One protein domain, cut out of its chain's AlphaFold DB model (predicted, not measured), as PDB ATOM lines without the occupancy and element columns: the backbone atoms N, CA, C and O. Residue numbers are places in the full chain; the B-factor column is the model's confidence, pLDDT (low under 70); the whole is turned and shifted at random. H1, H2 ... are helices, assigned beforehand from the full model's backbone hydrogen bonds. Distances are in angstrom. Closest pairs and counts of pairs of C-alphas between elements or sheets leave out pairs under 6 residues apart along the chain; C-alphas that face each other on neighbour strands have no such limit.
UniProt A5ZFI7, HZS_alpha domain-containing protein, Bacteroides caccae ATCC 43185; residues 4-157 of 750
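This is residues 4 to 157 of the 750 residues of the protein "HZS_alpha domain-containing protein" of Bacteroides caccae ATCC 43185 (UniProt A5ZFI7). Two three-helix lobes stand end to end in a long rod: H2, H3 and H4 make one, H5, H6 and H7 the other, and residues 78 to 86 of the long H4 reach over to H7. H1 folds back beside the first lobe. The printed part has 154 residues with seven named helices, H1 to H7, and no named strand: all helix. It is loose, radius of gyration of the C-alphas 19.5 A, and spans 63 by 28 by 20 A.

Start at H4, residues 62 to 87, the longest helix in this bundle of seven mostly aligned helices. Its residues 66 to 77 alone touch H2, residues 30 to 40, the same way at 16 degrees, a shallow tilt; the closest C-alphas are Val 36 and His 73, 5.3 A apart. Its residues 64 to 76 alone touch H3, residues 47 to 57, in a hairpin, closest at C-alphas 56 and 65, 5.5 A. H1, residues 4 to 23, has a kink of 46 degrees near residue 12; its residues 19 to 23 alone only just touch H2, with 3 pairs of C-alphas within 8 A, closest Phe 20 and Glu 32, 7.0 A. Residues 78 to 86 of H4 alone touch residues 138 to 145 of H7, residues 135 to 153, closest at C-alphas 85 and 145, 6.8 A. H7 touches H6, residues 109 to 125, closest at C-alphas 119 and 144, 5.6 A. H5, residues 91 to 101, touches H6, closest at C-alphas 91 and 120, 7.1 A. Each O i to N i+4 pair is within hydrogen-bond range in H2, H3, H5 and H7; H1 has 13 of 16, H4 21 of 22, H6 11 of 13.

Find C-alpha 62 at (188.084, 162.411, 181.994); H4 runs 37.2 A from there. H7 ends at (218.894, 155.283, 148.917).

C-alphas 60 and 105 are farthest apart, 63.3 A. There is no cut and no long link; pLDDT is under 70 in residues 4 to 27.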
ATOM      1  N   TRP A   4     203.854 159.616 155.284       31.86
ATOM      2  CA  TRP A   4     204.302 158.289 155.756       31.86
ATOM      3  C   TRP A   4     204.061 158.070 157.257       31.86
ATOM      4  O   TRP A   4     203.606 157.009 157.678       31.86
ATOM      5  N   TYR A   5     204.230 159.130 158.055       35.03
ATOM      6  CA  TYR A   5     203.825 159.147 159.463       35.03
ATOM      7  C   TYR A   5     202.336 158.854 159.646       35.03
ATOM      8  O   TYR A   5     201.942 158.288 160.658       35.03
ATOM      9  N   ARG A   6     201.494 159.226 158.676       31.84
ATOM     10  CA  ARG A   6     200.048 159.082 158.787       31.84
ATOM     11  C   ARG A   6     199.606 157.632 158.669       31.84
ATOM     12  O   ARG A   6     198.700 157.292 159.402       31.84
ATOM     13  N   ILE A   7     200.235 156.775 157.864       34.09
ATOM     14  CA  ILE A   7     199.751 155.398 157.623       34.09
ATOM     15  C   ILE A   7     200.101 154.444 158.782       34.09
ATOM     16  O   ILE A   7     199.225 153.711 159.244       34.09
ATOM     17  N   LEU A   8     201.316 154.542 159.340       36.38
ATOM     18  CA  LEU A   8     201.706 153.813 160.562       36.38
ATOM     19  C   LEU A   8     200.871 154.268 161.776       36.38
ATOM     20  O   LEU A   8     200.496 153.471 162.634       36.38
ATOM     21  N   ILE A   9     200.530 155.562 161.815       37.06
ATOM     22  CA  ILE A   9     199.622 156.125 162.811       37.06
ATOM     23  C   ILE A   9     198.177 155.690 162.524       37.06
ATOM     24  O   ILE A   9     197.520 155.286 163.461       37.06
ATOM     25  N   LEU A  10     197.672 155.687 161.287       32.16
ATOM     26  CA  LEU A  10     196.249 155.500 160.944       32.16
ATOM     27  C   LEU A  10     195.705 154.099 161.256       32.16
ATOM     28  O   LEU A  10     194.536 153.999 161.622       32.16
ATOM     29  N   PHE A  11     196.514 153.037 161.181       32.50
ATOM     30  CA  PHE A  11     196.046 151.672 161.483       32.50
ATOM     31  C   PHE A  11     196.105 151.312 162.976       32.50
ATOM     32  O   PHE A  11     195.204 150.655 163.503       32.50
ATOM     33  N   LEU A  12     197.106 151.823 163.698       36.97
ATOM     34  CA  LEU A  12     197.091 151.791 165.163       36.97
ATOM     35  C   LEU A  12     196.024 152.751 165.699       36.97
ATOM     36  O   LEU A  12     195.342 152.426 166.661       36.97
ATOM     37  N   VAL A  13     195.799 153.890 165.045       37.59
ATOM     38  CA  VAL A  13     194.767 154.865 165.400       37.59
ATOM     39  C   VAL A  13     193.365 154.375 165.063       37.59
ATOM     40  O   VAL A  13     192.482 154.771 165.790       37.59
ATOM     41  N   SER A  14     193.103 153.494 164.093       35.62
ATOM     42  CA  SER A  14     191.729 153.020 163.831       35.62
ATOM     43  C   SER A  14     191.228 152.031 164.895       35.62
ATOM     44  O   SER A  14     190.134 152.198 165.429       35.62
ATOM     45  N   SER A  15     192.061 151.060 165.281       40.34
ATOM     46  CA  SER A  15     191.779 150.104 166.368       40.34
ATOM     47  C   SER A  15     191.850 150.753 167.759       40.34
ATOM     48  O   SER A  15     191.048 150.436 168.643       40.34
ATOM     49  N   SER A  16     192.749 151.728 167.936       43.00
ATOM     50  CA  SER A  16     192.806 152.543 169.153       43.00
ATOM     51  C   SER A  16     191.664 153.558 169.215       43.00
ATOM     52  O   SER A  16     191.083 153.730 170.270       43.00
ATOM     53  N   LEU A  17     191.280 154.225 168.119       40.62
ATOM     54  CA  LEU A  17     190.148 155.168 168.103       40.62
ATOM     55  C   LEU A  17     188.868 154.456 168.490       40.62
ATOM     56  O   LEU A  17     188.154 155.003 169.308       40.62
ATOM     57  N   LEU A  18     188.625 153.243 167.982       43.22
ATOM     58  CA  LEU A  18     187.474 152.424 168.377       43.22
ATOM     59  C   LEU A  18     187.441 152.145 169.893       43.22
ATOM     60  O   LEU A  18     186.368 152.170 170.493       43.22
ATOM     61  N   THR A  19     188.601 151.951 170.532       48.69
ATOM     62  CA  THR A  19     188.709 151.755 171.992       48.69
ATOM     63  C   THR A  19     188.631 153.071 172.779       48.69
ATOM     64  O   THR A  19     187.878 153.138 173.747       48.69
ATOM     65  N   PHE A  20     189.278 154.144 172.313       47.94
ATOM     66  CA  PHE A  20     189.169 155.503 172.862       47.94
ATOM     67  C   PHE A  20     187.741 156.087 172.707       47.94
ATOM     68  O   PHE A  20     187.314 156.894 173.529       47.94
ATOM     69  N   THR A  21     186.971 155.681 171.685       47.41
ATOM     70  CA  THR A  21     185.552 156.058 171.515       47.41
ATOM     71  C   THR A  21     184.613 155.226 172.384       47.41
ATOM     72  O   THR A  21     183.596 155.748 172.830       47.41
ATOM     73  N   ALA A  22     184.948 153.962 172.671       43.62
ATOM     74  CA  ALA A  22     184.163 153.106 173.564       43.62
ATOM     75  C   ALA A  22     184.334 153.492 175.050       43.62
ATOM     76  O   ALA A  22     183.376 153.428 175.818       43.62
ATOM     77  N   ALA A  23     185.515 153.970 175.458       44.59
ATOM     78  CA  ALA A  23     185.774 154.445 176.823       44.59
ATOM     79  C   ALA A  23     185.028 155.749 177.173       44.59
ATOM     80  O   ALA A  23     184.629 155.956 178.323       44.59
ATOM     81  N   ALA A  24     184.731 156.594 176.177       46.09
ATOM     82  CA  ALA A  24     183.882 157.774 176.359       46.09
ATOM     83  C   ALA A  24     182.453 157.412 176.833       46.09
ATOM     84  O   ALA A  24     181.797 158.227 177.480       46.09
ATOM     85  N   GLN A  25     181.995 156.175 176.590       48.78
ATOM     86  CA  GLN A  25     180.741 155.634 177.131       48.78
ATOM     87  C   GLN A  25     180.866 155.087 178.569       48.78
ATOM     88  O   GLN A  25     179.843 154.932 179.234       48.78
ATOM     89  N   GLN A  26     182.081 154.839 179.081       51.47
ATOM     90  CA  GLN A  26     182.346 154.226 180.398       51.47
ATOM     91  C   GLN A  26     182.847 155.191 181.493       51.47
ATOM     92  O   GLN A  26     182.920 154.790 182.652       51.47
ATOM     93  N   LYS A  27     183.134 156.467 181.182       61.31
ATOM     94  CA  LYS A  27     183.639 157.485 182.140       61.31
ATOM     95  C   LYS A  27     184.923 157.081 182.910       61.31
ATOM     96  O   LYS A  27     185.162 157.622 183.987       61.31
ATOM     97  N   ASN A  28     185.772 156.195 182.386       75.00
ATOM     98  CA  ASN A  28     187.099 155.902 182.956       75.00
ATOM     99  C   ASN A  28     188.202 155.947 181.883       75.00
ATOM    100  O   ASN A  28     187.912 156.000 180.692       75.00
ATOM    101  N   THR A  29     189.469 155.968 182.315       82.25
ATOM    102  CA  THR A  29     190.652 156.053 181.431       82.25
ATOM    103  C   THR A  29     191.612 154.873 181.584       82.25
ATOM    104  O   THR A  29     192.794 154.961 181.236       82.25
ATOM    105  N   ASP A  30     191.150 153.786 182.206       84.38
ATOM    106  CA  ASP A  30     192.001 152.651 182.580       84.38
ATOM    107  C   ASP A  30     192.594 151.962 181.346       84.38
ATOM    108  O   ASP A  30     193.767 151.576 181.344       84.38
ATOM    109  N   THR A  31     191.806 151.869 180.274       83.44
ATOM    110  CA  THR A  31     192.198 151.264 178.996       83.44
ATOM    111  C   THR A  31     193.328 152.052 178.338       83.44
ATOM    112  O   THR A  31     194.357 151.492 177.956       83.44
ATOM    113  N   GLU A  32     193.171 153.368 178.254       86.06
ATOM    114  CA  GLU A  32     194.119 154.304 177.661       86.06
ATOM    115  C   GLU A  32     195.453 154.302 178.397       86.06
ATOM    116  O   GLU A  32     196.524 154.172 177.794       86.06
ATOM    117  N   ARG A  33     195.372 154.387 179.725       91.06
ATOM    118  CA  ARG A  33     196.519 154.319 180.619       91.06
ATOM    119  C   ARG A  33     197.275 153.006 180.449       91.06
ATOM    120  O   ARG A  33     198.498 153.014 180.293       91.06
ATOM    121  N   ALA A  34     196.562 151.879 180.469       88.81
ATOM    122  CA  ALA A  34     197.156 150.558 180.308       88.81
ATOM    123  C   ALA A  34     197.875 150.422 178.959       88.81
ATOM    124  O   ALA A  34     198.964 149.851 178.891       88.81
ATOM    125  N   LEU A  35     197.305 150.989 177.895       86.88
ATOM    126  CA  LEU A  35     197.863 150.925 176.551       86.88
ATOM    127  C   LEU A  35     199.162 151.740 176.425       86.88
ATOM    128  O   LEU A  35     200.155 151.229 175.899       86.88
ATOM    129  N   VAL A  36     199.210 152.953 176.990       91.12
ATOM    130  CA  VAL A  36     200.447 153.753 177.061       91.12
ATOM    131  C   VAL A  36     201.516 153.041 177.891       91.12
ATOM    132  O   VAL A  36     202.653 152.920 177.435       91.12
ATOM    133  N   LEU A  37     201.172 152.526 179.079       90.94
ATOM    134  CA  LEU A  37     202.114 151.799 179.941       90.94
ATOM    135  C   LEU A  37     202.679 150.552 179.255       90.94
ATOM    136  O   LEU A  37     203.877 150.284 179.352       90.94
ATOM    137  N   LYS A  38     201.831 149.816 178.529       88.75
ATOM    138  CA  LYS A  38     202.232 148.624 177.780       88.75
ATOM    139  C   LYS A  38     203.270 148.949 176.712       88.75
ATOM    140  O   LYS A  38     204.231 148.200 176.573       88.75
ATOM    141  N   LEU A  39     203.105 150.046 175.971       86.94
ATOM    142  CA  LEU A  39     204.103 150.473 174.987       86.94
ATOM    143  C   LEU A  39     205.363 151.033 175.652       86.94
ATOM    144  O   LEU A  39     206.475 150.713 175.237       86.94
ATOM    145  N   ALA A  40     205.203 151.823 176.713       90.81
ATOM    146  CA  ALA A  40     206.316 152.432 177.435       90.81
ATOM    147  C   ALA A  40     207.271 151.392 178.040       90.81
ATOM    148  O   ALA A  40     208.461 151.666 178.163       90.81
ATOM    149  N   ALA A  41     206.775 150.193 178.367       90.88
ATOM    150  CA  ALA A  41     207.586 149.077 178.849       90.88
ATOM    151  C   ALA A  41     208.659 148.598 177.848       90.88
ATOM    152  O   ALA A  41     209.595 147.913 178.250       90.88
ATOM    153  N   TYR A  42     208.540 148.955 176.562       88.69
ATOM    154  CA  TYR A  42     209.522 148.625 175.523       88.69
ATOM    155  C   TYR A  42     210.556 149.738 175.272       88.69
ATOM    156  O   TYR A  42     211.497 149.539 174.497       88.69
ATOM    157  N   LEU A  43     210.407 150.910 175.897       90.69
ATOM    158  CA  LEU A  43     211.413 151.972 175.833       90.69
ATOM    159  C   LEU A  43     212.584 151.637 176.764       90.69
ATOM    160  O   LEU A  43     212.373 151.142 177.870       90.69
ATOM    161  N   LYS A  44     213.816 151.956 176.348       93.19
ATOM    162  CA  LYS A  44     214.997 151.836 177.226       93.19
ATOM    163  C   LYS A  44     214.887 152.741 178.454       93.19
ATOM    164  O   LYS A  44     215.335 152.355 179.528       93.19
ATOM    165  N   ASP A  45     214.276 153.913 178.293       94.31
ATOM    166  CA  ASP A  45     213.915 154.806 179.389       94.31
ATOM    167  C   ASP A  45     212.450 155.235 179.249       94.31
ATOM    168  O   ASP A  45     212.039 155.847 178.263       94.31
ATOM    169  N   SER A  46     211.645 154.884 180.251       94.94
ATOM    170  CA  SER A  46     210.217 155.196 180.313       94.94
ATOM    171  C   SER A  46     209.899 156.285 181.350       94.94
ATOM    172  O   SER A  46     208.735 156.434 181.734       94.94
ATOM    173  N   SER A  47     210.907 156.967 181.901       95.31
ATOM    174  CA  SER A  47     210.757 157.855 183.062       95.31
ATOM    175  C   SER A  47     209.888 159.066 182.747       95.31
ATOM    176  O   SER A  47     208.951 159.351 183.493       95.31
ATOM    177  N   TYR A  48     210.128 159.714 181.602       94.75
ATOM    178  CA  TYR A  48     209.277 160.795 181.098       94.75
ATOM    179  C   TYR A  48     207.820 160.340 180.992       94.75
ATOM    180  O   TYR A  48     206.942 160.963 181.579       94.75
ATOM    181  N   ILE A  49     207.573 159.187 180.362       95.56
ATOM    182  CA  ILE A  49     206.217 158.656 180.165       95.56
ATOM    183  C   ILE A  49     205.511 158.411 181.498       95.56
ATOM    184  O   ILE A  49     204.376 158.841 181.679       95.56
ATOM    185  N   LYS A  50     206.185 157.771 182.461       94.88
ATOM    186  CA  LYS A  50     205.629 157.533 183.803       94.88
ATOM    187  C   LYS A  50     205.296 158.844 184.521       94.88
ATOM    188  O   LYS A  50     204.265 158.924 185.184       94.88
ATOM    189  N   ASN A  51     206.134 159.869 184.376       95.81
ATOM    190  CA  ASN A  51     205.881 161.185 184.959       95.81
ATOM    191  C   ASN A  51     204.716 161.907 184.268       95.81
ATOM    192  O   ASN A  51     203.866 162.464 184.957       95.81
ATOM    193  N   THR A  52     204.620 161.849 182.939       95.62
ATOM    194  CA  THR A  52     203.497 162.434 182.195       95.62
ATOM    195  C   THR A  52     202.180 161.732 182.517       95.62
ATOM    196  O   THR A  52     201.165 162.404 182.651       95.62
ATOM    197  N   ILE A  53     202.176 160.410 182.729       94.94
ATOM    198  CA  ILE A  53     200.986 159.689 183.212       94.94
ATOM    199  C   ILE A  53     200.533 160.240 184.566       94.94
ATOM    200  O   ILE A  53     199.366 160.588 184.704       94.94
ATOM    201  N   ARG A  54     201.449 160.401 185.534       95.56
ATOM    202  CA  ARG A  54     201.109 160.987 186.844       95.56
ATOM    203  C   ARG A  54     200.516 162.388 186.707       95.56
ATOM    204  O   ARG A  54     199.596 162.723 187.435       95.56
ATOM    205  N   GLN A  55     201.022 163.199 185.777       93.94
ATOM    206  CA  GLN A  55     200.464 164.526 185.497       93.94
ATOM    207  C   GLN A  55     199.050 164.431 184.914       93.94
ATOM    208  O   GLN A  55     198.153 165.115 185.396       93.94
ATOM    209  N   ILE A  56     198.831 163.549 183.936       93.94
ATOM    210  CA  ILE A  56     197.506 163.298 183.356       93.94
ATOM    211  C   ILE A  56     196.515 162.867 184.449       93.94
ATOM    212  O   ILE A  56     195.404 163.380 184.495       93.94
ATOM    213  N   GLU A  57     196.918 161.994 185.374       92.81
ATOM    214  CA  GLU A  57     196.077 161.522 186.486       92.81
ATOM    215  C   GLU A  57     195.641 162.644 187.453       92.81
ATOM    216  O   GLU A  57     194.639 162.485 188.148       92.81
ATOM    217  N   THR A  58     196.337 163.791 187.489       93.56
ATOM    218  CA  THR A  58     195.913 164.954 188.300       93.56
ATOM    219  C   THR A  58     194.778 165.769 187.671       93.56
ATOM    220  O   THR A  58     194.146 166.574 188.361       93.56
ATOM    221  N   GLU A  59     194.485 165.567 186.382       91.94
ATOM    222  CA  GLU A  59     193.418 166.281 185.684       91.94
ATOM    223  C   GLU A  59     192.037 165.830 186.157       91.94
ATOM    224  O   GLU A  59     191.759 164.640 186.276       91.94
ATOM    225  N   LYS A  60     191.120 166.776 186.380       87.12
ATOM    226  CA  LYS A  60     189.781 166.462 186.916       87.12
ATOM    227  C   LYS A  60     188.792 165.971 185.857       87.12
ATOM    228  O   LYS A  60     187.783 165.357 186.196       87.12
ATOM    229  N   LYS A  61     189.032 166.293 184.584       89.88
ATOM    230  CA  LYS A  61     188.135 165.958 183.470       89.88
ATOM    231  C   LYS A  61     188.638 164.716 182.744       89.88
ATOM    232  O   LYS A  61     189.719 164.741 182.163       89.88
ATOM    233  N   VAL A  62     187.806 163.675 182.705       85.88
ATOM    234  CA  VAL A  62     188.084 162.411 181.994       85.88
ATOM    235  C   VAL A  62     188.418 162.657 180.516       85.88
ATOM    236  O   VAL A  62     189.360 162.083 179.991       85.88
ATOM    237  N   GLU A  63     187.724 163.582 179.852       86.31
ATOM    238  CA  GLU A  63     187.980 163.951 178.447       86.31
ATOM    239  C   GLU A  63     189.397 164.515 178.227       86.31
ATOM    240  O   GLU A  63     190.076 164.181 177.250       86.31
ATOM    241  N   THR A  64     189.872 165.346 179.163       88.75
ATOM    242  CA  THR A  64     191.235 165.891 179.149       88.75
ATOM    243  C   THR A  64     192.255 164.782 179.377       88.75
ATOM    244  O   THR A  64     193.278 164.744 178.692       88.75
ATOM    245  N   GLN A  65     191.958 163.841 180.278       87.88
ATOM    246  CA  GLN A  65     192.815 162.685 180.521       87.88
ATOM    247  C   GLN A  65     192.939 161.792 179.281       87.88
ATOM    248  O   GLN A  65     194.051 161.471 178.865       87.88
ATOM    249  N   ILE A  66     191.812 161.458 178.641       86.25
ATOM    250  CA  ILE A  66     191.762 160.687 177.390       86.25
ATOM    251  C   ILE A  66     192.621 161.361 176.317       86.25
ATOM    252  O   ILE A  66     193.486 160.722 175.718       86.25
ATOM    253  N   THR A  67     192.443 162.669 176.113       90.19
ATOM    254  CA  THR A  67     193.228 163.443 175.136       90.19
ATOM    255  C   THR A  67     194.725 163.428 175.474       90.19
ATOM    256  O   THR A  67     195.569 163.259 174.587       90.19
ATOM    257  N   GLY A  68     195.068 163.553 176.760       92.88
ATOM    258  CA  GLY A  68     196.437 163.444 177.263       92.88
ATOM    259  C   GLY A  68     197.063 162.086 176.947       92.88
ATOM    260  O   GLY A  68     198.150 162.031 176.366       92.88
ATOM    261  N   TYR A  69     196.356 160.991 177.235       93.50
ATOM    262  CA  TYR A  69     196.814 159.639 176.916       93.50
ATOM    263  C   TYR A  69     196.938 159.402 175.411       93.50
ATOM    264  O   TYR A  69     197.912 158.791 174.986       93.50
ATOM    265  N   GLN A  70     196.031 159.924 174.580       89.31
ATOM    266  CA  GLN A  70     196.146 159.831 173.116       89.31
ATOM    267  C   GLN A  70     197.404 160.528 172.587       89.31
ATOM    268  O   GLN A  70     198.086 160.003 171.700       89.31
ATOM    269  N   LYS A  71     197.727 161.716 173.115       92.38
ATOM    270  CA  LYS A  71     198.945 162.447 172.742       92.38
ATOM    271  C   LYS A  71     200.192 161.693 173.199       92.38
ATOM    272  O   LYS A  71     201.103 161.488 172.397       92.38
ATOM    273  N   LEU A  72     200.202 161.238 174.451       94.19
ATOM    274  CA  LEU A  72     201.312 160.483 175.025       94.19
ATOM    275  C   LEU A  72     201.526 159.156 174.290       94.19
ATOM    276  O   LEU A  72     202.656 158.802 173.977       94.19
ATOM    277  N   HIS A  73     200.448 158.471 173.916       91.56
ATOM    278  CA  HIS A  73     200.477 157.260 173.106       91.56
ATOM    279  C   HIS A  73     201.213 157.473 171.775       91.56
ATOM    280  O   HIS A  73     202.161 156.747 171.473       91.56
ATOM    281  N   LYS A  74     200.844 158.512 171.012       91.06
ATOM    282  CA  LYS A  74     201.528 158.864 169.753       91.06
ATOM    283  C   LYS A  74     203.008 159.171 169.975       91.06
ATOM    284  O   LYS A  74     203.848 158.805 169.156       91.06
ATOM    285  N   GLN A  75     203.338 159.832 171.080       93.19
ATOM    286  CA  GLN A  75     204.717 160.170 171.412       93.19
ATOM    287  C   GLN A  75     205.548 158.926 171.761       93.19
ATOM    288  O   GLN A  75     206.651 158.777 171.241       93.19
ATOM    289  N   VAL A  76     204.999 157.988 172.543       93.06
ATOM    290  CA  VAL A  76     205.641 156.692 172.827       93.06
ATOM    291  C   VAL A  76     205.891 155.912 171.538       93.06
ATOM    292  O   VAL A  76     206.972 155.358 171.362       93.06
ATOM    293  N   GLN A  77     204.930 155.895 170.610       90.00
ATOM    294  CA  GLN A  77     205.102 155.237 169.309       90.00
ATOM    295  C   GLN A  77     206.257 155.846 168.501       90.00
ATOM    296  O   GLN A  77     207.082 155.102 167.973       90.00
ATOM    297  N   ARG A  78     206.361 157.184 168.453       93.25
ATOM    298  CA  ARG A  78     207.497 157.879 167.816       93.25
ATOM    299  C   ARG A  78     208.825 157.503 168.469       93.25
ATOM    300  O   ARG A  78     209.769 157.158 167.766       93.25
ATOM    301  N   MET A  79     208.887 157.509 169.802       94.56
ATOM    302  CA  MET A  79     210.091 157.133 170.553       94.56
ATOM    303  C   MET A  79     210.508 155.681 170.291       94.56
ATOM    304  O   MET A  79     211.692 155.415 170.102       94.56
ATOM    305  N   LEU A  80     209.557 154.743 170.242       90.75
ATOM    306  CA  LEU A  80     209.830 153.334 169.938       90.75
ATOM    307  C   LEU A  80     210.348 153.144 168.511       90.75
ATOM    308  O   LEU A  80     211.306 152.396 168.307       90.75
ATOM    309  N   LEU A  81     209.747 153.837 167.539       88.94
ATOM    310  CA  LEU A  81     210.204 153.815 166.153       88.94
ATOM    311  C   LEU A  81     211.640 154.337 166.048       88.94
ATOM    312  O   LEU A  81     212.504 153.644 165.518       88.94
ATOM    313  N   LEU A  82     211.919 155.514 166.615       94.31
ATOM    314  CA  LEU A  82     213.258 156.105 166.626       94.31
ATOM    315  C   LEU A  82     214.274 155.220 167.344       94.31
ATOM    316  O   LEU A  82     215.366 155.010 166.830       94.31
ATOM    317  N   GLN A  83     213.918 154.655 168.498       93.38
ATOM    318  CA  GLN A  83     214.766 153.707 169.217       93.38
ATOM    319  C   GLN A  83     215.156 152.511 168.335       93.38
ATOM    320  O   GLN A  83     216.294 152.043 168.417       93.38
ATOM    321  N   SER A  84     214.225 152.011 167.519       90.25
ATOM    322  CA  SER A  84     214.475 150.905 166.592       90.25
ATOM    323  C   SER A  84     215.356 151.335 165.415       90.25
ATOM    324  O   SER A  84     216.387 150.717 165.162       90.25
ATOM    325  N   GLU A  85     215.019 152.435 164.741       91.81
ATOM    326  CA  GLU A  85     215.751 152.927 163.562       91.81
ATOM    327  C   GLU A  85     217.179 153.384 163.901       91.81
ATOM    328  O   GLU A  85     218.134 153.054 163.194       91.81
ATOM    329  N   LEU A  86     217.358 154.087 165.024       95.06
ATOM    330  CA  LEU A  86     218.665 154.564 165.483       95.06
ATOM    331  C   LEU A  86     219.598 153.419 165.898       95.06
ATOM    332  O   LEU A  86     220.813 153.588 165.836       95.06
ATOM    333  N   LYS A  87     219.069 152.237 166.257       93.19
ATOM    334  CA  LYS A  87     219.889 151.033 166.490       93.19
ATOM    335  C   LYS A  87     220.689 150.644 165.241       93.19
ATOM    336  O   LYS A  87     221.767 150.071 165.361       93.19
ATOM    337  N   TRP A  88     220.166 150.968 164.062       94.50
ATOM    338  CA  TRP A  88     220.779 150.684 162.768       94.50
ATOM    339  C   TRP A  88     221.539 151.881 162.192       94.50
ATOM    340  O   TRP A  88     221.913 151.861 161.019       94.50
ATOM    341  N   LEU A  89     221.736 152.954 162.960       96.94
ATOM    342  CA  LEU A  89     222.529 154.099 162.533       96.94
ATOM    343  C   LEU A  89     223.997 153.856 162.901       96.94
ATOM    344  O   LEU A  89     224.404 154.033 164.046       96.94
ATOM    345  N   ASN A  90     224.798 153.480 161.903       97.00
ATOM    346  CA  ASN A  90     226.247 153.356 162.017       97.00
ATOM    347  C   ASN A  90     226.918 154.375 161.083       97.00
ATOM    348  O   ASN A  90     226.941 154.198 159.869       97.00
ATOM    349  N   MET A  91     227.461 155.456 161.648       97.88
ATOM    350  CA  MET A  91     228.050 156.547 160.861       97.88
ATOM    351  C   MET A  91     229.258 156.096 160.029       97.88
ATOM    352  O   MET A  91     229.462 156.581 158.919       97.88
ATOM    353  N   GLU A  92     230.052 155.149 160.531       97.88
ATOM    354  CA  GLU A  92     231.196 154.615 159.791       97.88
ATOM    355  C   GLU A  92     230.728 153.812 158.569       97.88
ATOM    356  O   GLU A  92     231.221 154.028 157.466       97.88
ATOM    357  N   ALA A  93     229.725 152.946 158.749       98.38
ATOM    358  CA  ALA A  93     229.094 152.195 157.662       98.38
ATOM    359  C   ALA A  93     228.509 153.111 156.576       98.38
ATOM    360  O   ALA A  93     228.711 152.879 155.384       98.38
ATOM    361  N   ILE A  94     227.817 154.180 156.981       98.69
ATOM    362  CA  ILE A  94     227.216 155.150 156.056       98.69
ATOM    363  C   ILE A  94     228.301 155.880 155.260       98.69
ATOM    364  O   ILE A  94     228.151 156.068 154.053       98.69
ATOM    365  N   ARG A  95     229.413 156.260 155.906       98.50
ATOM    366  CA  ARG A  95     230.537 156.912 155.223       98.50
ATOM    367  C   ARG A  95     231.205 155.976 154.217       98.50
ATOM    368  O   ARG A  95     231.498 156.409 153.107       98.50
ATOM    369  N   LEU A  96     231.410 154.707 154.574       98.56
ATOM    370  CA  LEU A  96     231.960 153.712 153.647       98.56
ATOM    371  C   LEU A  96     231.045 153.505 152.436       98.56
ATOM    372  O   LEU A  96     231.531 153.533 151.310       98.56
ATOM    373  N   ALA A  97     229.731 153.399 152.649       98.56
ATOM    374  CA  ALA A  97     228.774 153.316 151.550       98.56
ATOM    375  C   ALA A  97     228.787 154.575 150.670       98.56
ATOM    376  O   ALA A  97     228.748 154.456 149.453       98.56
ATOM    377  N   TYR A  98     228.869 155.778 151.250       98.56
ATOM    378  CA  TYR A  98     228.989 157.025 150.484       98.56
ATOM    379  C   TYR A  98     230.255 157.049 149.611       98.56
ATOM    380  O   TYR A  98     230.189 157.406 148.434       98.56
ATOM    381  N   GLU A  99     231.398 156.635 150.162       98.44
ATOM    382  CA  GLU A  99     232.664 156.572 149.423       98.44
ATOM    383  C   GLU A  99     232.683 155.481 148.346       98.44
ATOM    384  O   GLU A  99     233.288 155.680 147.290       98.44
ATOM    385  N   ASP A 100     232.003 154.356 148.572       98.50
ATOM    386  CA  ASP A 100     231.823 153.318 147.555       98.50
ATOM    387  C   ASP A 100     230.894 153.792 146.429       98.50
ATOM    388  O   ASP A 100     231.260 153.724 145.255       98.50
ATOM    389  N   MET A 101     229.750 154.401 146.768       98.31
ATOM    390  CA  MET A 101     228.795 154.932 145.789       98.31
ATOM    391  C   MET A 101     229.398 156.014 144.886       98.31
ATOM    392  O   MET A 101     229.010 156.097 143.726       98.31
ATOM    393  N   LYS A 102     230.397 156.784 145.343       97.81
ATOM    394  CA  LYS A 102     231.161 157.725 144.491       97.81
ATOM    395  C   LYS A 102     231.838 157.068 143.289       97.81
ATOM    396  O   LYS A 102     232.186 157.767 142.341       97.81
ATOM    397  N   ARG A 103     232.049 155.753 143.332       97.00
ATOM    398  CA  ARG A 103     232.647 154.963 142.247       97.00
ATOM    399  C   ARG A 103     231.597 154.379 141.304       97.00
ATOM    400  O   ARG A 103     231.964 153.821 140.275       97.00
ATOM    401  N   ILE A 104     230.314 154.488 141.648       96.75
ATOM    402  CA  ILE A 104     229.196 153.988 140.852       96.75
ATOM    403  C   ILE A 104     228.689 155.120 139.958       96.75
ATOM    404  O   ILE A 104     228.369 156.215 140.424       96.75
ATOM    405  N   GLU A 105     228.597 154.846 138.658       95.50
ATOM    406  CA  GLU A 105     228.061 155.797 137.688       95.50
ATOM    407  C   GLU A 105     226.637 156.240 138.069       95.50
ATOM    408  O   GLU A 105     225.782 155.427 138.429       95.50
ATOM    409  N   GLY A 106     226.382 157.550 137.998       95.25
ATOM    410  CA  GLY A 106     225.086 158.149 138.329       95.25
ATOM    411  C   GLY A 106     224.899 158.558 139.794       95.25
ATOM    412  O   GLY A 106     223.809 159.016 140.142       95.25
ATOM    413  N   PHE A 107     225.914 158.426 140.659       97.62
ATOM    414  CA  PHE A 107     225.838 158.921 142.038       97.62
ATOM    415  C   PHE A 107     226.104 160.429 142.139       97.62
ATOM    416  O   PHE A 107     227.159 160.918 141.734       97.62
ATOM    417  N   ASP A 108     225.177 161.173 142.749       96.56
ATOM    418  CA  ASP A 108     225.311 162.617 142.979       96.56
ATOM    419  C   ASP A 108     225.968 162.910 144.340       96.56
ATOM    420  O   ASP A 108     225.322 163.221 145.347       96.56
ATOM    421  N   ALA A 109     227.296 162.798 144.365       96.75
ATOM    422  CA  ALA A 109     228.089 163.013 145.572       96.75
ATOM    423  C   ALA A 109     227.968 164.444 146.126       96.75
ATOM    424  O   ALA A 109     228.011 164.626 147.346       96.75
ATOM    425  N   VAL A 110     227.803 165.442 145.247       96.75
ATOM    426  CA  VAL A 110     227.694 166.865 145.610       96.75
ATOM    427  C   VAL A 110     226.387 167.122 146.349       96.75
ATOM    428  O   VAL A 110     226.393 167.780 147.386       96.75
ATOM    429  N   LYS A 111     225.275 166.553 145.873       96.44
ATOM    430  CA  LYS A 111     223.973 166.650 146.543       96.44
ATOM    431  C   LYS A 111     223.935 165.904 147.876       96.44
ATOM    432  O   LYS A 111     223.294 166.372 148.816       96.44
ATOM    433  N   CYS A 112     224.606 164.759 147.974       97.12
ATOM    434  CA  CYS A 112     224.619 163.958 149.200       97.12
ATOM    435  C   CYS A 112     225.576 164.491 150.280       97.12
ATOM    436  O   CYS A 112     225.336 164.241 151.461       97.12
ATOM    437  N   LEU A 113     226.626 165.237 149.919       98.12
ATOM    438  CA  LEU A 113     227.639 165.706 150.873       98.12
ATOM    439  C   LEU A 113     227.065 166.588 152.005       98.12
ATOM    440  O   LEU A 113     227.349 166.287 153.163       98.12
ATOM    441  N   PRO A 114     226.218 167.609 151.750       98.44
ATOM    442  CA  PRO A 114     225.618 168.402 152.825       98.44
ATOM    443  C   PRO A 114     224.757 167.567 153.782       98.44
ATOM    444  O   PRO A 114     224.780 167.794 154.990       98.44
ATOM    445  N   ILE A 115     224.036 166.574 153.251       98.50
ATOM    446  CA  ILE A 115     223.189 165.659 154.032       98.50
ATOM    447  C   ILE A 115     224.064 164.781 154.937       98.50
ATOM    448  O   ILE A 115     223.746 164.581 156.109       98.50
ATOM    449  N   LEU A 116     225.189 164.292 154.409       98.62
ATOM    450  CA  LEU A 116     226.180 163.532 155.167       98.62
ATOM    451  C   LEU A 116     226.793 164.373 156.291       98.62
ATOM    452  O   LEU A 116     226.834 163.923 157.433       98.62
ATOM    453  N   THR A 117     227.226 165.602 155.995       98.44
ATOM    454  CA  THR A 117     227.796 166.516 156.997       98.44
ATOM    455  C   THR A 117     226.795 166.841 158.102       98.44
ATOM    456  O   THR A 117     227.160 166.850 159.278       98.44
ATOM    457  N   GLU A 118     225.527 167.076 157.751       98.50
ATOM    458  CA  GLU A 118     224.476 167.285 158.743       98.50
ATOM    459  C   GLU A 118     224.288 166.042 159.623       98.50
ATOM    460  O   GLU A 118     224.306 166.155 160.848       98.50
ATOM    461  N   LEU A 119     224.184 164.852 159.025       98.69
ATOM    462  CA  LEU A 119     224.050 163.606 159.776       98.69
ATOM    463  C   LEU A 119     225.213 163.395 160.755       98.69
ATOM    464  O   LEU A 119     224.990 163.028 161.906       98.69
ATOM    465  N   GLU A 120     226.448 163.678 160.339       98.44
ATOM    466  CA  GLU A 120     227.621 163.597 161.213       98.44
ATOM    467  C   GLU A 120     227.520 164.541 162.417       98.44
ATOM    468  O   GLU A 120     227.908 164.168 163.527       98.44
ATOM    469  N   GLN A 121     226.996 165.755 162.228       98.06
ATOM    470  CA  GLN A 121     226.756 166.686 163.332       98.06
ATOM    471  C   GLN A 121     225.670 166.167 164.279       98.06
ATOM    472  O   GLN A 121     225.854 166.212 165.494       98.06
ATOM    473  N   GLN A 122     224.578 165.619 163.744       97.94
ATOM    474  CA  GLN A 122     223.492 165.043 164.544       97.94
ATOM    475  C   GLN A 122     223.977 163.843 165.369       97.94
ATOM    476  O   GLN A 122     223.690 163.748 166.559       97.94
ATOM    477  N   VAL A 123     224.787 162.964 164.773       97.06
ATOM    478  CA  VAL A 123     225.400 161.829 165.478       97.06
ATOM    479  C   VAL A 123     226.346 162.304 166.584       97.06
ATOM    480  O   VAL A 123     226.328 161.732 167.671       97.06
ATOM    481  N   LYS A 124     227.131 163.367 166.350       96.44
ATOM    482  CA  LYS A 124     228.006 163.971 167.375       96.44
ATOM    483  C   LYS A 124     227.224 164.562 168.552       96.44
ATOM    484  O   LYS A 124     227.708 164.490 169.676       96.44
ATOM    485  N   GLN A 125     226.043 165.134 168.310       94.06
ATOM    486  CA  GLN A 125     225.153 165.627 169.375       94.06
ATOM    487  C   GLN A 125     224.582 164.480 170.224       94.06
ATOM    488  O   GLN A 125     224.341 164.655 171.417       94.06
ATOM    489  N   GLY A 126     224.405 163.305 169.618       94.06
ATOM    490  CA  GLY A 126     223.886 162.110 170.269       94.06
ATOM    491  C   GLY A 126     222.357 162.069 170.344       94.06
ATOM    492  O   GLY A 126     221.664 163.068 170.172       94.06
ATOM    493  N   PHE A 127     221.830 160.869 170.608       95.25
ATOM    494  CA  PHE A 127     220.388 160.588 170.639       95.25
ATOM    495  C   PHE A 127     219.924 159.953 171.963       95.25
ATOM    496  O   PHE A 127     218.844 159.372 172.034       95.25
ATOM    497  N   GLY A 128     220.731 160.009 173.029       89.44
ATOM    498  CA  GLY A 128     220.381 159.395 174.323       89.44
ATOM    499  C   GLY A 128     219.150 160.023 174.992       89.44
ATOM    500  O   GLY A 128     218.479 159.399 175.804       89.44
ATOM    501  N   ASN A 129     218.829 161.249 174.604       92.44
ATOM    502  CA  ASN A 129     217.756 162.093 175.111       92.44
ATOM    503  C   ASN A 129     216.432 161.960 174.340       92.44
ATOM    504  O   ASN A 129     215.490 162.668 174.679       92.44
ATOM    505  N   ILE A 130     216.290 161.045 173.369       95.12
ATOM    506  CA  ILE A 130     215.009 160.833 172.651       95.12
ATOM    507  C   ILE A 130     213.837 160.460 173.575       95.12
ATOM    508  O   ILE A 130     212.682 160.568 173.181       95.12
ATOM    509  N   TYR A 131     214.124 160.041 174.809       95.50
ATOM    510  CA  TYR A 131     213.137 159.695 175.831       95.50
ATOM    511  C   TYR A 131     212.667 160.896 176.667       95.50
ATOM    512  O   TYR A 131     211.808 160.727 177.525       95.50
ATOM    513  N   SER A 132     213.205 162.102 176.446       93.50
ATOM    514  CA  SER A 132     212.923 163.291 177.270       93.50
ATOM    515  C   SER A 132     211.532 163.891 177.058       93.50
ATOM    516  O   SER A 132     211.092 164.710 177.862       93.50
ATOM    517  N   GLY A 133     210.863 163.527 175.959       88.44
ATOM    518  CA  GLY A 133     209.616 164.157 175.533       88.44
ATOM    519  C   GLY A 133     209.780 165.494 174.812       88.44
ATOM    520  O   GLY A 133     208.776 166.095 174.435       88.44
ATOM    521  N   ASP A 134     211.018 165.950 174.610       93.62
ATOM    522  CA  ASP A 134     211.328 167.174 173.877       93.62
ATOM    523  C   ASP A 134     211.106 166.980 172.368       93.62
ATOM    524  O   ASP A 134     211.713 166.117 171.727       93.62
ATOM    525  N   GLU A 135     210.232 167.805 171.792       93.62
ATOM    526  CA  GLU A 135     209.889 167.756 170.372       93.62
ATOM    527  C   GLU A 135     211.080 168.096 169.467       93.62
ATOM    528  O   GLU A 135     211.205 167.509 168.396       93.62
ATOM    529  N   ALA A 136     211.983 168.988 169.887       94.44
ATOM    530  CA  ALA A 136     213.170 169.328 169.109       94.44
ATOM    531  C   ALA A 136     214.152 168.149 169.049       94.44
ATOM    532  O   ALA A 136     214.733 167.877 167.996       94.44
ATOM    533  N   VAL A 137     214.293 167.407 170.152       95.12
ATOM    534  CA  VAL A 137     215.126 166.195 170.204       95.12
ATOM    535  C   VAL A 137     214.537 165.096 169.321       95.12
ATOM    536  O   VAL A 137     215.269 164.488 168.538       95.12
ATOM    537  N   LEU A 138     213.220 164.868 169.401       95.00
ATOM    538  CA  LEU A 138     212.534 163.906 168.536       95.00
ATOM    539  C   LEU A 138     212.685 164.292 167.060       95.00
ATOM    540  O   LEU A 138     213.137 163.471 166.270       95.00
ATOM    541  N   ALA A 139     212.403 165.544 166.696       96.06
ATOM    542  CA  ALA A 139     212.528 166.025 165.321       96.06
ATOM    543  C   ALA A 139     213.967 165.917 164.783       96.06
ATOM    544  O   ALA A 139     214.166 165.561 163.620       96.06
ATOM    545  N   ASN A 140     214.981 166.175 165.617       96.81
ATOM    546  CA  ASN A 140     216.382 166.003 165.231       96.81
ATOM    547  C   ASN A 140     216.721 164.531 164.945       96.81
ATOM    548  O   ASN A 140     217.353 164.226 163.935       96.81
ATOM    549  N   ALA A 141     216.263 163.610 165.795       97.31
ATOM    550  CA  ALA A 141     216.440 162.174 165.590       97.31
ATOM    551  C   ALA A 141     215.702 161.667 164.335       97.31
ATOM    552  O   ALA A 141     216.266 160.900 163.555       97.31
ATOM    553  N   GLU A 142     214.476 162.136 164.093       96.75
ATOM    554  CA  GLU A 142     213.705 161.832 162.877       96.75
ATOM    555  C   GLU A 142     214.437 162.319 161.625       96.75
ATOM    556  O   GLU A 142     214.551 161.586 160.640       96.75
ATOM    557  N   LYS A 143     215.007 163.527 161.685       97.62
ATOM    558  CA  LYS A 143     215.825 164.074 160.605       97.62
ATOM    559  C   LYS A 143     217.101 163.263 160.382       97.62
ATOM    560  O   LYS A 143     217.446 163.016 159.233       97.62
ATOM    561  N   ALA A 144     217.768 162.792 161.435       98.19
ATOM    562  CA  ALA A 144     218.948 161.936 161.300       98.19
ATOM    563  C   ALA A 144     218.621 160.598 160.610       98.19
ATOM    564  O   ALA A 144     219.335 160.173 159.699       98.19
ATOM    565  N   VAL A 145     217.505 159.958 160.979       96.81
ATOM    566  CA  VAL A 145     217.016 158.741 160.307       96.81
ATOM    567  C   VAL A 145     216.688 159.023 158.835       96.81
ATOM    568  O   VAL A 145     217.079 158.250 157.957       96.81
ATOM    569  N   ALA A 146     216.033 160.151 158.544       96.38
ATOM    570  CA  ALA A 146     215.741 160.571 157.177       96.38
ATOM    571  C   ALA A 146     217.017 160.854 156.363       96.38
ATOM    572  O   ALA A 146     217.107 160.423 155.216       96.38
ATOM    573  N   ASN A 147     218.022 161.501 156.958       98.25
ATOM    574  CA  ASN A 147     219.310 161.785 156.327       98.25
ATOM    575  C   ASN A 147     220.075 160.490 156.016       98.25
ATOM    576  O   ASN A 147     220.533 160.317 154.886       98.25
ATOM    577  N   LYS A 148     220.131 159.532 156.958       97.75
ATOM    578  CA  LYS A 148     220.662 158.178 156.702       97.75
ATOM    579  C   LYS A 148     219.971 157.555 155.488       97.75
ATOM    580  O   LYS A 148     220.648 157.099 154.566       97.75
ATOM    581  N   ARG A 149     218.631 157.531 155.481       96.62
ATOM    582  CA  ARG A 149     217.846 156.960 154.376       96.62
ATOM    583  C   ARG A 149     218.159 157.666 153.056       96.62
ATOM    584  O   ARG A 149     218.395 156.991 152.063       96.62
ATOM    585  N   ALA A 150     218.193 158.996 153.043       97.12
ATOM    586  CA  ALA A 150     218.457 159.785 151.844       97.12
ATOM    587  C   ALA A 150     219.838 159.487 151.242       97.12
ATOM    588  O   ALA A 150     219.948 159.337 150.028       97.12
ATOM    589  N   ILE A 151     220.873 159.347 152.077       98.25
ATOM    590  CA  ILE A 151     222.227 158.996 151.630       98.25
ATOM    591  C   ILE A 151     222.246 157.577 151.056       98.25
ATOM    592  O   ILE A 151     222.686 157.380 149.929       98.25
ATOM    593  N   LEU A 152     221.742 156.588 151.800       98.06
ATOM    594  CA  LEU A 152     221.838 155.178 151.405       98.06
ATOM    595  C   LEU A 152     220.941 154.825 150.209       98.06
ATOM    596  O   LEU A 152     221.312 153.990 149.388       98.06
ATOM    597  N   LEU A 153     219.784 155.477 150.066       96.88
ATOM    598  CA  LEU A 153     218.894 155.283 148.917       96.88
ATOM    599  C   LEU A 153     219.252 156.160 147.710       96.88
ATOM    600  O   LEU A 153     218.684 155.976 146.634       96.88
ATOM    601  N   ALA A 154     220.226 157.068 147.833       96.69
ATOM    602  CA  ALA A 154     220.839 157.712 146.671       96.69
ATOM    603  C   ALA A 154     221.713 156.742 145.849       96.69
ATOM    604  O   ALA A 154     222.243 157.137 144.815       96.69
ATOM    605  N   ASN A 155     221.816 155.472 146.261       97.50
ATOM    606  CA  ASN A 155     222.500 154.416 145.526       97.50
ATOM    607  C   ASN A 155     221.992 154.304 144.072       97.50
ATOM    608  O   ASN A 155     220.804 154.014 143.867       97.50
ATOM    609  N   PRO A 156     222.869 154.472 143.059       96.94
ATOM    610  CA  PRO A 156     222.470 154.413 141.655       96.94
ATOM    611  C   PRO A 156     221.912 153.058 141.214       96.94
ATOM    612  O   PRO A 156     221.132 152.989 140.265       96.94
ATOM    613  N   LEU A 157     222.237 151.973 141.924       96.25
ATOM    614  CA  LEU A 157     221.701 150.636 141.644       96.25
ATOM    615  C   LEU A 157     220.178 150.549 141.855       96.25
ATOM    616  O   LEU A 157     219.549 149.614 141.363       96.25
TER     617      LEU A 157